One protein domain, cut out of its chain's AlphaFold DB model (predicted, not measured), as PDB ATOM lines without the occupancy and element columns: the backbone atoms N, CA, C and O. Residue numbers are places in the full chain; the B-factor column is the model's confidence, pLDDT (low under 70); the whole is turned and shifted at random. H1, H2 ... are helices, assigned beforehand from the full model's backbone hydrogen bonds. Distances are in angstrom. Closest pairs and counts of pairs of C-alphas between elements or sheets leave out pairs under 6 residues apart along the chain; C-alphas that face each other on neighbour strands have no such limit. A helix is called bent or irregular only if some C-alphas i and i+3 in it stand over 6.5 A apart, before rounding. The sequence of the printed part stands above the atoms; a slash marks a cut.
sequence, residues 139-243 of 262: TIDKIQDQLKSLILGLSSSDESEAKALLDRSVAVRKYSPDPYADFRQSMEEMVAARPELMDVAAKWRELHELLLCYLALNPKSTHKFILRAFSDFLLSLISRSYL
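This is residues 139 to 243 of the 262 residues of the protein "Transcription repressor" of Glycine max (UniProt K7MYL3). Three helices, H3, H5 and H6, make the core as a triangle: H5 and H6 form a helical hairpin, and H3 packs on H6, with the short H4 beside the end of H3. H1 crosses the last residues of H5, and after H1 the chain makes a loose arm that holds H2: residues 156 to 162 and residues 164 to 172, of which 164 to 167 belong to H2, stick out, and the long link from H2 leads back to H3. The printed part has 105 residues with six named helices, H1 to H6 in order along the chain, and no named strand; the class is all helix. It is only just compact, close to loose, with a radius of gyration of the C-alphas of 15.0 A and spans of 41 by 32 by 26 A.

H1, residues 139 to 153, touches H5, residues 204 to 217, through residues 213 to 217 of H5 alone; the closest C-alphas, of Lys 148 and Ala 216, are 5.3 A apart. They run opposite ways at a steep tilt of 67 degrees, only just short of about perpendicular. H2, residues 161 to 167, touches no helix. H3, residues 179 to 192, touches H6, residues 220 to 241, the same way at a steep tilt of 42 degrees, with the C-alphas of Arg 184 and Ala 229 closest at 4.8 A. H3 and H5 are near each other, with 7 pairs of C-alphas within 10 A. H4, residues 195 to 198, is close to but not clearly touching H3, H5 and H6; its closest C-alpha pair with H3 is Val 191 and Leu 197, 5.6 A apart, with H5 Leu 197 and Leu 207, 7.2 A, and with H6 Met 198 and Leu 237, 6.1 A. The hairpin of H5 and H6 touches through residues 211 to 215 and 223 to 230 alone, opposite ways at a shallow tilt of 22 degrees, the C-alphas of Leu 215 and His 223 being closest at 6.0 A. H1 and H6 are only just apart, at 8.2 A. Helix packing is mostly crossed, but only just: 1 of 3 touching pairs with a tilt is shallow. Every O i to N i+4 pair is within hydrogen-bond range in H1, H2, H3 and H5, and 16 of 18 are in H6; H4 is too short for such a pair.

H1 begins at C-alpha 139 (640.486, 492.542, 494.677) and is 20.6 A long; H2 measures 9.7 A. H3 begins at C-alpha 179 (625.632, 474.487, 503.546) and is 19.8 A long, H4 5.5 A and H5 20.1 A. H6, 31.4 A, ends at C-alpha 241 (627.904, 457.759, 483.372) and is irregular, with C-alphas 221 and 224 7.1 A apart.

The C-alphas of Thr 139 and Leu 243, the two farthest apart, are 43.5 A apart. The printed part has no cut. The link from H2 to H3 is long, with 11 residues. The mean pLDDT of the printed part is 79.2; residues 139 to 140, 144, 147 to 173 and 243 are under 70.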
ATOM      1  N   THR A 139     640.358 492.926 496.089       66.17
ATOM      2  CA  THR A 139     640.486 492.542 494.677       66.17
ATOM      3  C   THR A 139     639.502 491.434 494.314       66.17
ATOM      4  O   THR A 139     638.804 491.537 493.303       66.17
ATOM      5  N   ILE A 140     639.370 490.406 495.159       59.88
ATOM      6  CA  ILE A 140     638.434 489.305 494.897       59.88
ATOM      7  C   ILE A 140     636.976 489.793 495.029       59.88
ATOM      8  O   ILE A 140     636.122 489.330 494.280       59.88
ATOM      9  N   ASP A 141     636.671 490.757 495.914       71.62
ATOM     10  CA  ASP A 141     635.304 491.312 496.036       71.62
ATOM     11  C   ASP A 141     634.916 492.055 494.753       71.62
ATOM     12  O   ASP A 141     633.860 491.803 494.174       71.62
ATOM     13  N   LYS A 142     635.835 492.871 494.225       75.73
ATOM     14  CA  LYS A 142     635.661 493.559 492.942       75.73
ATOM     15  C   LYS A 142     635.487 492.585 491.776       75.73
ATOM     16  O   LYS A 142     634.689 492.846 490.879       75.73
ATOM     17  N   ILE A 143     636.240 491.484 491.751       72.82
ATOM     18  CA  ILE A 143     636.095 490.451 490.715       72.82
ATOM     19  C   ILE A 143     634.727 489.778 490.831       72.82
ATOM     20  O   ILE A 143     634.066 489.589 489.813       72.82
ATOM     21  N   GLN A 144     634.274 489.466 492.047       64.82
ATOM     22  CA  GLN A 144     632.972 488.852 492.273       64.82
ATOM     23  C   GLN A 144     631.830 489.791 491.873       64.82
ATOM     24  O   GLN A 144     630.901 489.353 491.200       64.82
ATOM     25  N   ASP A 145     631.898 491.072 492.222       71.89
ATOM     26  CA  ASP A 145     630.871 492.046 491.852       71.89
ATOM     27  C   ASP A 145     630.866 492.335 490.348       71.89
ATOM     28  O   ASP A 145     629.796 492.463 489.751       71.89
ATOM     29  N   GLN A 146     632.034 492.332 489.696       72.69
ATOM     30  CA  GLN A 146     632.109 492.368 488.234       72.69
ATOM     31  C   GLN A 146     631.529 491.104 487.594       72.69
ATOM     32  O   GLN A 146     630.814 491.215 486.601       72.69
ATOM     33  N   LEU A 147     631.778 489.920 488.162       66.86
ATOM     34  CA  LEU A 147     631.181 488.667 487.698       66.86
ATOM     35  C   LEU A 147     629.666 488.677 487.877       66.86
ATOM     36  O   LEU A 147     628.967 488.373 486.921       66.86
ATOM     37  N   LYS A 148     629.150 489.082 489.044       67.27
ATOM     38  CA  LYS A 148     627.709 489.248 489.301       67.27
ATOM     39  C   LYS A 148     627.081 490.224 488.315       67.27
ATOM     40  O   LYS A 148     626.055 489.905 487.733       67.27
ATOM     41  N   SER A 149     627.691 491.393 488.123       66.80
ATOM     42  CA  SER A 149     627.203 492.426 487.206       66.80
ATOM     43  C   SER A 149     627.179 491.926 485.764       66.80
ATOM     44  O   SER A 149     626.180 492.092 485.071       66.80
ATOM     45  N   LEU A 150     628.236 491.234 485.333       65.58
ATOM     46  CA  LEU A 150     628.285 490.611 484.017       65.58
ATOM     47  C   LEU A 150     627.201 489.533 483.894       65.58
ATOM     48  O   LEU A 150     626.444 489.535 482.938       65.58
ATOM     49  N   ILE A 151     627.066 488.662 484.889       60.03
ATOM     50  CA  ILE A 151     626.076 487.582 484.934       60.03
ATOM     51  C   ILE A 151     624.639 488.134 484.880       60.03
ATOM     52  O   ILE A 151     623.850 487.691 484.049       60.03
ATOM     53  N   LEU A 152     624.306 489.140 485.693       59.29
ATOM     54  CA  LEU A 152     622.976 489.763 485.743       59.29
ATOM     55  C   LEU A 152     622.681 490.627 484.506       59.29
ATOM     56  O   LEU A 152     621.570 490.606 483.980       59.29
ATOM     57  N   GLY A 153     623.673 491.372 484.016       53.82
ATOM     58  CA  GLY A 153     623.536 492.296 482.887       53.82
ATOM     59  C   GLY A 153     623.417 491.617 481.523       53.82
ATOM     60  O   GLY A 153     623.056 492.267 480.544       53.82
ATOM     61  N   LEU A 154     623.694 490.315 481.434       51.08
ATOM     62  CA  LEU A 154     623.620 489.583 480.175       51.08
ATOM     63  C   LEU A 154     622.186 489.157 479.801       51.08
ATOM     64  O   LEU A 154     621.982 488.832 478.645       51.08
ATOM     65  N   SER A 155     621.182 489.255 480.682       50.29
ATOM     66  CA  SER A 155     619.793 488.737 480.564       50.29
ATOM     67  C   SER A 155     618.888 489.250 479.402       50.29
ATOM     68  O   SER A 155     617.666 489.260 479.540       50.29
ATOM     69  N   SER A 156     619.423 489.660 478.244       46.57
ATOM     70  CA  SER A 156     618.708 490.502 477.273       46.57
ATOM     71  C   SER A 156     618.300 489.879 475.931       46.57
ATOM     72  O   SER A 156     618.505 490.501 474.883       46.57
ATOM     73  N   SER A 157     617.776 488.651 475.873       46.13
ATOM     74  CA  SER A 157     617.368 488.098 474.559       46.13
ATOM     75  C   SER A 157     616.021 487.392 474.448       46.13
ATOM     76  O   SER A 157     615.612 487.202 473.316       46.13
ATOM     77  N   ASP A 158     615.279 487.173 475.536       48.94
ATOM     78  CA  ASP A 158     613.846 486.815 475.500       48.94
ATOM     79  C   ASP A 158     613.149 487.512 476.679       48.94
ATOM     80  O   ASP A 158     612.816 486.936 477.713       48.94
ATOM     81  N   GLU A 159     613.079 488.836 476.569       50.42
ATOM     82  CA  GLU A 159     612.925 489.755 477.699       50.42
ATOM     83  C   GLU A 159     611.538 489.779 478.351       50.42
ATOM     84  O   GLU A 159     611.395 490.391 479.398       50.42
ATOM     85  N   SER A 160     610.515 489.139 477.787       49.70
ATOM     86  CA  SER A 160     609.164 489.205 478.363       49.70
ATOM     87  C   SER A 160     608.968 488.187 479.491       49.70
ATOM     88  O   SER A 160     608.575 488.542 480.597       49.70
ATOM     89  N   GLU A 161     609.315 486.920 479.253       51.83
ATOM     90  CA  GLU A 161     609.014 485.832 480.190       51.83
ATOM     91  C   GLU A 161     610.092 485.672 481.268       51.83
ATOM     92  O   GLU A 161     609.775 485.578 482.450       51.83
ATOM     93  N   ALA A 162     611.377 485.731 480.902       49.01
ATOM     94  CA  ALA A 162     612.463 485.630 481.879       49.01
ATOM     95  C   ALA A 162     612.483 486.826 482.846       49.01
ATOM     96  O   ALA A 162     612.749 486.647 484.036       49.01
ATOM     97  N   LYS A 163     612.151 488.034 482.362       50.30
ATOM     98  CA  LYS A 163     611.989 489.203 483.236       50.30
ATOM     99  C   LYS A 163     610.736 489.102 484.090       50.30
ATOM    100  O   LYS A 163     610.839 489.409 485.266       50.30
ATOM    101  N   ALA A 164     609.605 488.632 483.557       57.72
ATOM    102  CA  ALA A 164     608.406 488.407 484.367       57.72
ATOM    103  C   ALA A 164     608.641 487.365 485.475       57.72
ATOM    104  O   ALA A 164     608.147 487.519 486.590       57.72
ATOM    105  N   LEU A 165     609.431 486.323 485.198       55.15
ATOM    106  CA  LEU A 165     609.817 485.334 486.201       55.15
ATOM    107  C   LEU A 165     610.795 485.907 487.234       55.15
ATOM    108  O   LEU A 165     610.611 485.650 488.416       55.15
ATOM    109  N   LEU A 166     611.789 486.701 486.824       58.61
ATOM    110  CA  LEU A 166     612.711 487.360 487.759       58.61
ATOM    111  C   LEU A 166     612.024 488.439 488.608       58.61
ATOM    112  O   LEU A 166     612.320 488.539 489.792       58.61
ATOM    113  N   ASP A 167     611.091 489.199 488.035       53.35
ATOM    114  CA  ASP A 167     610.288 490.217 488.730       53.35
ATOM    115  C   ASP A 167     609.357 489.586 489.776       53.35
ATOM    116  O   ASP A 167     609.137 490.136 490.854       53.35
ATOM    117  N   ARG A 168     608.882 488.363 489.509       58.57
ATOM    118  CA  ARG A 168     608.115 487.565 490.473       58.57
ATOM    119  C   ARG A 168     608.990 486.862 491.524       58.57
ATOM    120  O   ARG A 168     608.448 486.341 492.503       58.57
ATOM    121  N   SER A 169     610.313 486.844 491.363       60.51
ATOM    122  CA  SER A 169     611.230 486.137 492.260       60.51
ATOM    123  C   SER A 169     611.820 487.055 493.326       60.51
ATOM    124  O   SER A 169     612.605 487.959 493.052       60.51
ATOM    125  N   VAL A 170     611.498 486.773 494.589       53.03
ATOM    126  CA  VAL A 170     612.092 487.453 495.749       53.03
ATOM    127  C   VAL A 170     613.320 486.674 496.217       53.03
ATOM    128  O   VAL A 170     613.216 485.522 496.637       53.03
ATOM    129  N   ALA A 171     614.494 487.307 496.180       61.83
ATOM    130  CA  ALA A 171     615.723 486.711 496.692       61.83
ATOM    131  C   ALA A 171     615.725 486.702 498.230       61.83
ATOM    132  O   ALA A 171     615.842 487.746 498.874       61.83
ATOM    133  N   VAL A 172     615.630 485.513 498.829       65.16
ATOM    134  CA  VAL A 172     615.711 485.320 500.283       65.16
ATOM    135  C   VAL A 172     617.079 484.745 500.641       65.16
ATOM    136  O   VAL A 172     617.528 483.759 500.057       65.16
ATOM    137  N   ARG A 173     617.754 485.344 501.629       68.91
ATOM    138  CA  ARG A 173     618.978 484.759 502.193       68.91
ATOM    139  C   ARG A 173     618.618 483.472 502.929       68.91
ATOM    140  O   ARG A 173     617.922 483.518 503.939       68.91
ATOM    141  N   LYS A 174     619.114 482.340 502.434       72.87
ATOM    142  CA  LYS A 174     618.991 481.047 503.107       72.87
ATOM    143  C   LYS A 174     620.163 480.860 504.068       72.87
ATOM    144  O   LYS A 174     621.320 481.002 503.676       72.87
ATOM    145  N   TYR A 175     619.854 480.518 505.312       77.44
ATOM    146  CA  TYR A 175     620.830 480.039 506.285       77.44
ATOM    147  C   TYR A 175     620.620 478.540 506.456       77.44
ATOM    148  O   TYR A 175     619.488 478.098 506.638       77.44
ATOM    149  N   SER A 176     621.702 477.771 506.365       83.88
ATOM    150  CA  SER A 176     621.662 476.319 506.488       83.88
ATOM    151  C   SER A 176     622.601 475.843 507.591       83.88
ATOM    152  O   SER A 176     623.730 476.338 507.652       83.88
ATOM    153  N   PRO A 177     622.177 474.883 508.434       86.58
ATOM    154  CA  PRO A 177     623.071 474.182 509.354       86.58
ATOM    155  C   PRO A 177     624.178 473.407 508.627       86.58
ATOM    156  O   PRO A 177     625.274 473.269 509.165       86.58
ATOM    157  N   ASP A 178     623.901 472.935 507.405       91.81
ATOM    158  CA  ASP A 178     624.845 472.211 506.552       91.81
ATOM    159  C   ASP A 178     624.830 472.786 505.122       91.81
ATOM    160  O   ASP A 178     624.146 472.270 504.231       91.81
ATOM    161  N   PRO A 179     625.587 473.872 504.869       90.96
ATOM    162  CA  PRO A 179     625.632 474.487 503.546       90.96
ATOM    163  C   PRO A 179     626.151 473.525 502.474       90.96
ATOM    164  O   PRO A 179     625.746 473.630 501.322       90.96
ATOM    165  N   TYR A 180     627.031 472.582 502.821       93.94
ATOM    166  CA  TYR A 180     627.581 471.637 501.854       93.94
ATOM    167  C   TYR A 180     626.495 470.696 501.311       93.94
ATOM    168  O   TYR A 180     626.367 470.570 500.090       93.94
ATOM    169  N   ALA A 181     625.696 470.081 502.191       93.40
ATOM    170  CA  ALA A 181     624.608 469.196 501.773       93.40
ATOM    171  C   ALA A 181     623.554 469.945 500.945       93.40
ATOM    172  O   ALA A 181     623.136 469.454 499.897       93.40
ATOM    173  N   ASP A 182     623.203 471.162 501.365       92.07
ATOM    174  CA  ASP A 182     622.233 472.004 500.667       92.07
ATOM    175  C   ASP A 182     622.670 472.365 499.244       92.07
ATOM    176  O   ASP A 182     621.869 472.275 498.313       92.07
ATOM    177  N   PHE A 183     623.933 472.765 499.043       93.24
ATOM    178  CA  PHE A 183     624.432 473.059 497.697       93.24
ATOM    179  C   PHE A 183     624.484 471.808 496.829       93.24
ATOM    180  O   PHE A 183     624.120 471.882 495.657       93.24
ATOM    181  N   ARG A 184     624.896 470.664 497.389       95.01
ATOM    182  CA  ARG A 184     624.956 469.407 496.635       95.01
ATOM    183  C   ARG A 184     623.566 468.990 496.161       95.01
ATOM    184  O   ARG A 184     623.389 468.745 494.972       95.01
ATOM    185  N   GLN A 185     622.585 468.992 497.062       92.34
ATOM    186  CA  GLN A 185     621.195 468.697 496.724       92.34
ATOM    187  C   GLN A 185     620.665 469.667 495.658       92.34
ATOM    188  O   GLN A 185     620.081 469.244 494.668       92.34
ATOM    189  N   SER A 186     620.930 470.962 495.818       90.99
ATOM    190  CA  SER A 186     620.515 471.997 494.869       90.99
ATOM    191  C   SER A 186     621.076 471.768 493.452       90.99
ATOM    192  O   SER A 186     620.361 471.941 492.464       90.99
ATOM    193  N   MET A 187     622.334 471.328 493.333       92.43
ATOM    194  CA  MET A 187     622.957 470.968 492.050       92.43
ATOM    195  C   MET A 187     622.351 469.692 491.449       92.43
ATOM    196  O   MET A 187     622.126 469.625 490.238       92.43
ATOM    197  N   GLU A 188     622.060 468.690 492.281       91.64
ATOM    198  CA  GLU A 188     621.407 467.444 491.864       91.64
ATOM    199  C   GLU A 188     619.992 467.693 491.342       91.64
ATOM    200  O   GLU A 188     619.652 467.196 490.272       91.64
ATOM    201  N   GLU A 189     619.200 468.506 492.040       89.75
ATOM    202  CA  GLU A 189     617.867 468.926 491.601       89.75
ATOM    203  C   GLU A 189     617.938 469.668 490.259       89.75
ATOM    204  O   GLU A 189     617.129 469.421 489.360       89.75
ATOM    205  N   MET A 190     618.955 470.518 490.072       85.43
ATOM    206  CA  MET A 190     619.143 471.243 488.817       85.43
ATOM    207  C   MET A 190     619.447 470.318 487.628       85.43
ATOM    208  O   MET A 190     618.974 470.569 486.516       85.43
ATOM    209  N   VAL A 191     620.209 469.243 487.848       87.14
ATOM    210  CA  VAL A 191     620.469 468.227 486.816       87.14
ATOM    211  C   VAL A 191     619.311 467.252 486.654       87.14
ATOM    212  O   VAL A 191     619.026 466.850 485.531       87.14
ATOM    213  N   ALA A 192     618.575 466.925 487.714       86.99
ATOM    214  CA  ALA A 192     617.367 466.108 487.620       86.99
ATOM    215  C   ALA A 192     616.291 466.789 486.758       86.99
ATOM    216  O   ALA A 192     615.641 466.138 485.942       86.99
ATOM    217  N   ALA A 193     616.165 468.116 486.859       85.45
ATOM    218  CA  ALA A 193     615.296 468.903 485.987       85.45
ATOM    219  C   ALA A 193     615.777 468.949 484.524       85.45
ATOM    220  O   ALA A 193     615.037 469.381 483.637       85.45
ATOM    221  N   ARG A 194     617.034 468.567 484.255       83.33
ATOM    222  CA  ARG A 194     617.691 468.670 482.946       83.33
ATOM    223  C   ARG A 194     618.561 467.456 482.682       83.33
ATOM    224  O   ARG A 194     619.787 467.557 482.789       83.33
ATOM    225  N   PRO A 195     617.950 466.346 482.246       80.13
ATOM    226  CA  PRO A 195     618.672 465.110 481.971       80.13
ATOM    227  C   PRO A 195     619.863 465.297 481.020       80.13
ATOM    228  O   PRO A 195     620.857 464.592 481.132       80.13
ATOM    229  N   GLU A 196     619.819 466.306 480.139       81.38
ATOM    230  CA  GLU A 196     620.945 466.675 479.276       81.38
ATOM    231  C   GLU A 196     622.257 466.927 480.031       81.38
ATOM    232  O   GLU A 196     623.317 466.648 479.483       81.38
ATOM    233  N   LEU A 197     622.200 467.457 481.257       83.28
ATOM    234  CA  LEU A 197     623.371 467.778 482.077       83.28
ATOM    235  C   LEU A 197     624.001 466.550 482.748       83.28
ATOM    236  O   LEU A 197     625.059 466.682 483.358       83.28
ATOM    237  N   MET A 198     623.364 465.377 482.663       84.01
ATOM    238  CA  MET A 198     623.911 464.142 483.232       84.01
ATOM    239  C   MET A 198     625.169 463.675 482.492       84.01
ATOM    240  O   MET A 198     626.033 463.048 483.104       84.01
ATOM    241  N   ASP A 199     625.298 464.008 481.204       86.20
ATOM    242  CA  ASP A 199     626.523 463.777 480.442       86.20
ATOM    243  C   ASP A 199     627.534 464.902 480.707       86.20
ATOM    244  O   ASP A 199     627.514 465.977 480.093       86.20
ATOM    245  N   VAL A 200     628.447 464.623 481.636       88.28
ATOM    246  CA  VAL A 200     629.515 465.541 482.044       88.28
ATOM    247  C   VAL A 200     630.413 465.924 480.868       88.28
ATOM    248  O   VAL A 200     630.841 467.077 480.781       88.28
ATOM    249  N   ALA A 201     630.688 464.992 479.952       86.40
ATOM    250  CA  ALA A 201     631.580 465.232 478.824       86.40
ATOM    251  C   ALA A 201     630.923 466.155 477.787       86.40
ATOM    252  O   ALA A 201     631.558 467.098 477.310       86.40
ATOM    253  N   ALA A 202     629.642 465.935 477.480       88.17
ATOM    254  CA  ALA A 202     628.913 466.767 476.526       88.17
ATOM    255  C   ALA A 202     628.562 468.158 477.076       88.17
ATOM    256  O   ALA A 202     628.542 469.124 476.308       88.17
ATOM    257  N   LYS A 203     628.284 468.278 478.383       88.62
ATOM    258  CA  LYS A 203     627.777 469.516 479.007       88.62
ATOM    259  C   LYS A 203     628.727 470.162 480.015       88.62
ATOM    260  O   LYS A 203     628.300 470.887 480.916       88.62
ATOM    261  N   TRP A 204     630.036 469.959 479.864       90.44
ATOM    262  CA  TRP A 204     631.035 470.563 480.755       90.44
ATOM    263  C   TRP A 204     630.931 472.095 480.836       90.44
ATOM    264  O   TRP A 204     631.111 472.678 481.903       90.44
ATOM    265  N   ARG A 205     630.635 472.772 479.716       89.18
ATOM    266  CA  ARG A 205     630.544 474.244 479.675       89.18
ATOM    267  C   ARG A 205     629.387 474.756 480.524       89.18
ATOM    268  O   ARG A 205     629.543 475.754 481.220       89.18
ATOM    269  N   GLU A 206     628.263 474.058 480.462       88.50
ATOM    270  CA  GLU A 206     627.067 474.308 481.245       88.50
ATOM    271  C   GLU A 206     627.347 474.040 482.727       88.50
ATOM    272  O   GLU A 206     627.120 474.912 483.557       88.50
ATOM    273  N   LEU A 207     627.916 472.884 483.075       91.33
ATOM    274  CA  LEU A 207     628.261 472.562 484.466       91.33
ATOM    275  C   LEU A 207     629.253 473.572 485.066       91.33
ATOM    276  O   LEU A 207     629.102 474.005 486.206       91.33
ATOM    277  N   HIS A 208     630.249 474.001 484.295       91.33
ATOM    278  CA  HIS A 208     631.198 475.021 484.734       91.33
ATOM    279  C   HIS A 208     630.526 476.382 484.965       91.33
ATOM    280  O   HIS A 208     630.841 477.086 485.921       91.33
ATOM    281  N   GLU A 209     629.577 476.764 484.116       88.40
ATOM    282  CA  GLU A 209     628.798 477.977 484.333       88.40
ATOM    283  C   GLU A 209     627.884 477.882 485.554       88.40
ATOM    284  O   GLU A 209     627.767 478.858 486.293       88.40
ATOM    285  N   LEU A 210     627.288 476.715 485.800       90.58
ATOM    286  CA  LEU A 210     626.538 476.459 487.020       90.58
ATOM    287  C   LEU A 210     627.400 476.760 488.255       90.58
ATOM    288  O   LEU A 210     626.979 477.508 489.141       90.58
ATOM    289  N   LEU A 211     628.639 476.261 488.282       93.15
ATOM    290  CA  LEU A 211     629.583 476.574 489.353       93.15
ATOM    291  C   LEU A 211     629.841 478.085 489.468       93.15
ATOM    292  O   LEU A 211     629.743 478.644 490.562       93.15
ATOM    293  N   LEU A 212     630.145 478.758 488.353       89.78
ATOM    294  CA  LEU A 212     630.392 480.205 488.348       89.78
ATOM    295  C   LEU A 212     629.189 480.998 488.873       89.78
ATOM    296  O   LEU A 212     629.372 481.989 489.580       89.78
ATOM    297  N   CYS A 213     627.973 480.548 488.576       87.34
ATOM    298  CA  CYS A 213     626.751 481.163 489.067       87.34
ATOM    299  C   CYS A 213     626.638 481.065 490.597       87.34
ATOM    300  O   CYS A 213     626.447 482.086 491.263       87.34
ATOM    301  N   TYR A 214     626.849 479.877 491.178       89.70
ATOM    302  CA  TYR A 214     626.855 479.717 492.637       89.70
ATOM    303  C   TYR A 214     627.926 480.581 493.309       89.70
ATOM    304  O   TYR A 214     627.643 481.210 494.332       89.70
ATOM    305  N   LEU A 215     629.136 480.652 492.741       90.80
ATOM    306  CA  LEU A 215     630.220 481.479 493.282       90.80
ATOM    307  C   LEU A 215     629.887 482.975 493.209       90.80
ATOM    308  O   LEU A 215     630.130 483.711 494.164       90.80
ATOM    309  N   ALA A 216     629.293 483.434 492.110       85.19
ATOM    310  CA  ALA A 216     628.900 484.828 491.974       85.19
ATOM    311  C   ALA A 216     627.807 485.204 492.985       85.19
ATOM    312  O   ALA A 216     627.925 486.233 493.646       85.19
ATOM    313  N   LEU A 217     626.782 484.367 493.161       83.93
ATOM    314  CA  LEU A 217     625.623 484.678 494.005       83.93
ATOM    315  C   LEU A 217     625.903 484.616 495.512       83.93
ATOM    316  O   LEU A 217     625.218 485.287 496.283       83.93
ATOM    317  N   ASN A 218     626.898 483.842 495.945       86.46
ATOM    318  CA  ASN A 218     627.169 483.606 497.363       86.46
ATOM    319  C   ASN A 218     628.413 484.364 497.851       86.46
ATOM    320  O   ASN A 218     629.365 484.535 497.089       86.46
ATOM    321  N   PRO A 219     628.462 484.800 499.123       86.06
ATOM    322  CA  PRO A 219     629.662 485.418 499.681       86.06
ATOM    323  C   PRO A 219     630.841 484.433 499.685       86.06
ATOM    324  O   PRO A 219     630.652 483.218 499.787       86.06
ATOM    325  N   LYS A 220     632.071 484.957 499.639       87.98
ATOM    326  CA  LYS A 220     633.302 484.145 499.579       87.98
ATOM    327  C   LYS A 220     633.452 483.143 500.721       87.98
ATOM    328  O   LYS A 220     633.998 482.062 500.527       87.98
ATOM    329  N   SER A 221     632.932 483.471 501.906       89.16
ATOM    330  CA  SER A 221     632.918 482.571 503.067       89.16
ATOM    331  C   SER A 221     632.227 481.231 502.777       89.16
ATOM    332  O   SER A 221     632.568 480.217 503.391       89.16
ATOM    333  N   THR A 222     631.306 481.216 501.810       89.50
ATOM    334  CA  THR A 222     630.529 480.047 501.396       89.50
ATOM    335  C   THR A 222     631.201 479.244 500.273       89.50
ATOM    336  O   THR A 222     630.910 478.060 500.103       89.50
ATOM    337  N   HIS A 223     632.139 479.832 499.522       92.56
ATOM    338  CA  HIS A 223     632.718 479.229 498.308       92.56
ATOM    339  C   HIS A 223     633.392 477.881 498.554       92.56
ATOM    340  O   HIS A 223     633.261 476.981 497.731       92.56
ATOM    341  N   LYS A 224     634.040 477.692 499.709       94.81
ATOM    342  CA  LYS A 224     634.639 476.399 500.086       94.81
ATOM    343  C   LYS A 224     633.619 475.254 500.134       94.81
ATOM    344  O   LYS A 224     633.952 474.131 499.770       94.81
ATOM    345  N   PHE A 225     632.381 475.533 500.550       94.53
ATOM    346  CA  PHE A 225     631.308 474.539 500.586       94.53
ATOM    347  C   PHE A 225     630.755 474.276 499.187       94.53
ATOM    348  O   PHE A 225     630.537 473.121 498.839       94.53
ATOM    349  N   ILE A 226     630.606 475.328 498.373       94.21
ATOM    350  CA  ILE A 226     630.154 475.235 496.976       94.21
ATOM    351  C   ILE A 226     631.129 474.398 496.147       94.21
ATOM    352  O   ILE A 226     630.707 473.473 495.465       94.21
ATOM    353  N   LEU A 227     632.430 474.694 496.228       96.72
ATOM    354  CA  LEU A 227     633.465 473.963 495.495       96.72
ATOM    355  C   LEU A 227     633.486 472.490 495.900       96.72
ATOM    356  O   LEU A 227     633.484 471.626 495.031       96.72
ATOM    357  N   ARG A 228     633.427 472.203 497.207       96.46
ATOM    358  CA  ARG A 228     633.377 470.827 497.714       96.46
ATOM    359  C   ARG A 228     632.135 470.080 497.223       96.46
ATOM    360  O   ARG A 228     632.260 468.973 496.712       96.46
ATOM    361  N   ALA A 229     630.958 470.697 497.337       96.58
ATOM    362  CA  ALA A 229     629.699 470.124 496.871       96.58
ATOM    363  C   ALA A 229     629.728 469.850 495.362       96.58
ATOM    364  O   ALA A 229     629.347 468.764 494.938       96.58
ATOM    365  N   PHE A 230     630.238 470.798 494.570       96.50
ATOM    366  CA  PHE A 230     630.346 470.668 493.121       96.50
ATOM    367  C   PHE A 230     631.325 469.565 492.701       96.50
ATOM    368  O   PHE A 230     631.038 468.827 491.763       96.50
ATOM    369  N   SER A 231     632.454 469.407 493.400       96.36
ATOM    370  CA  SER A 231     633.395 468.308 493.152       96.36
ATOM    371  C   SER A 231     632.755 466.939 493.388       96.36
ATOM    372  O   SER A 231     632.802 466.091 492.499       96.36
ATOM    373  N   ASP A 232     632.110 466.731 494.538       95.67
ATOM    374  CA  ASP A 232     631.453 465.453 494.855       95.67
ATOM    375  C   ASP A 232     630.264 465.176 493.924       95.67
ATOM    376  O   ASP A 232     630.020 464.041 493.507       95.67
ATOM    377  N   PHE A 233     629.551 466.230 493.538       94.75
ATOM    378  CA  PHE A 233     628.492 466.178 492.542       94.75
ATOM    379  C   PHE A 233     629.017 465.751 491.161       94.75
ATOM    380  O   PHE A 233     628.466 464.824 490.565       94.75
ATOM    381  N   LEU A 234     630.115 466.339 490.669       94.74
ATOM    382  CA  LEU A 234     630.747 465.919 489.415       94.74
ATOM    383  C   LEU A 234     631.210 464.461 489.476       94.74
ATOM    384  O   LEU A 234     630.951 463.706 488.544       94.74
ATOM    385  N   LEU A 235     631.844 464.043 490.576       94.12
ATOM    386  CA  LEU A 235     632.243 462.648 490.783       94.12
ATOM    387  C   LEU A 235     631.035 461.702 490.749       94.12
ATOM    388  O   LEU A 235     631.110 460.620 490.163       94.12
ATOM    389  N   SER A 236     629.906 462.126 491.319       92.73
ATOM    390  CA  SER A 236     628.652 461.370 491.290       92.73
ATOM    391  C   SER A 236     628.091 461.245 489.872       92.73
ATOM    392  O   SER A 236     627.667 460.159 489.480       92.73
ATOM    393  N   LEU A 237     628.122 462.316 489.071       92.24
ATOM    394  CA  LEU A 237     627.697 462.272 487.667       92.24
ATOM    395  C   LEU A 237     628.600 461.373 486.819       92.24
ATOM    396  O   LEU A 237     628.107 460.531 486.072       92.24
ATOM    397  N   ILE A 238     629.916 461.502 486.986       90.94
ATOM    398  CA  ILE A 238     630.911 460.671 486.305       90.94
ATOM    399  C   ILE A 238     630.671 459.189 486.643       90.94
ATOM    400  O   ILE A 238     630.575 458.355 485.746       90.94
ATOM    401  N   SER A 239     630.458 458.861 487.919       90.33
ATOM    402  CA  SER A 239     630.168 457.487 488.356       90.33
ATOM    403  C   SER A 239     628.875 456.931 487.747       90.33
ATOM    404  O   SER A 239     628.833 455.769 487.356       90.33
ATOM    405  N   ARG A 240     627.829 457.762 487.613       86.09
ATOM    406  CA  ARG A 240     626.566 457.379 486.955       86.09
ATOM    407  C   ARG A 240     626.737 457.156 485.454       86.09
ATOM    408  O   ARG A 240     626.074 456.286 484.905       86.09
ATOM    409  N   SER A 241     627.627 457.909 484.805       81.56
ATOM    410  CA  SER A 241     627.904 457.759 483.372       81.56
ATOM    411  C   SER A 241     628.640 456.458 483.029       81.56
ATOM    412  O   SER A 241     628.547 455.983 481.902       81.56
ATOM    413  N   TYR A 242     629.325 455.858 484.007       76.45
ATOM    414  CA  TYR A 242     630.037 454.590 483.850       76.45
ATOM    415  C   TYR A 242     629.236 453.360 484.286       76.45
ATOM    416  O   TYR A 242     629.803 452.271 484.293       76.45
ATOM    417  N   LEU A 243     627.954 453.491 484.650       69.58
ATOM    418  CA  LEU A 243     627.124 452.321 484.943       69.58
ATOM    419  C   LEU A 243     626.795 451.594 483.627       69.58
ATOM    420  O   LEU A 243     626.041 452.137 482.816       69.58
TER     421      LEU A 243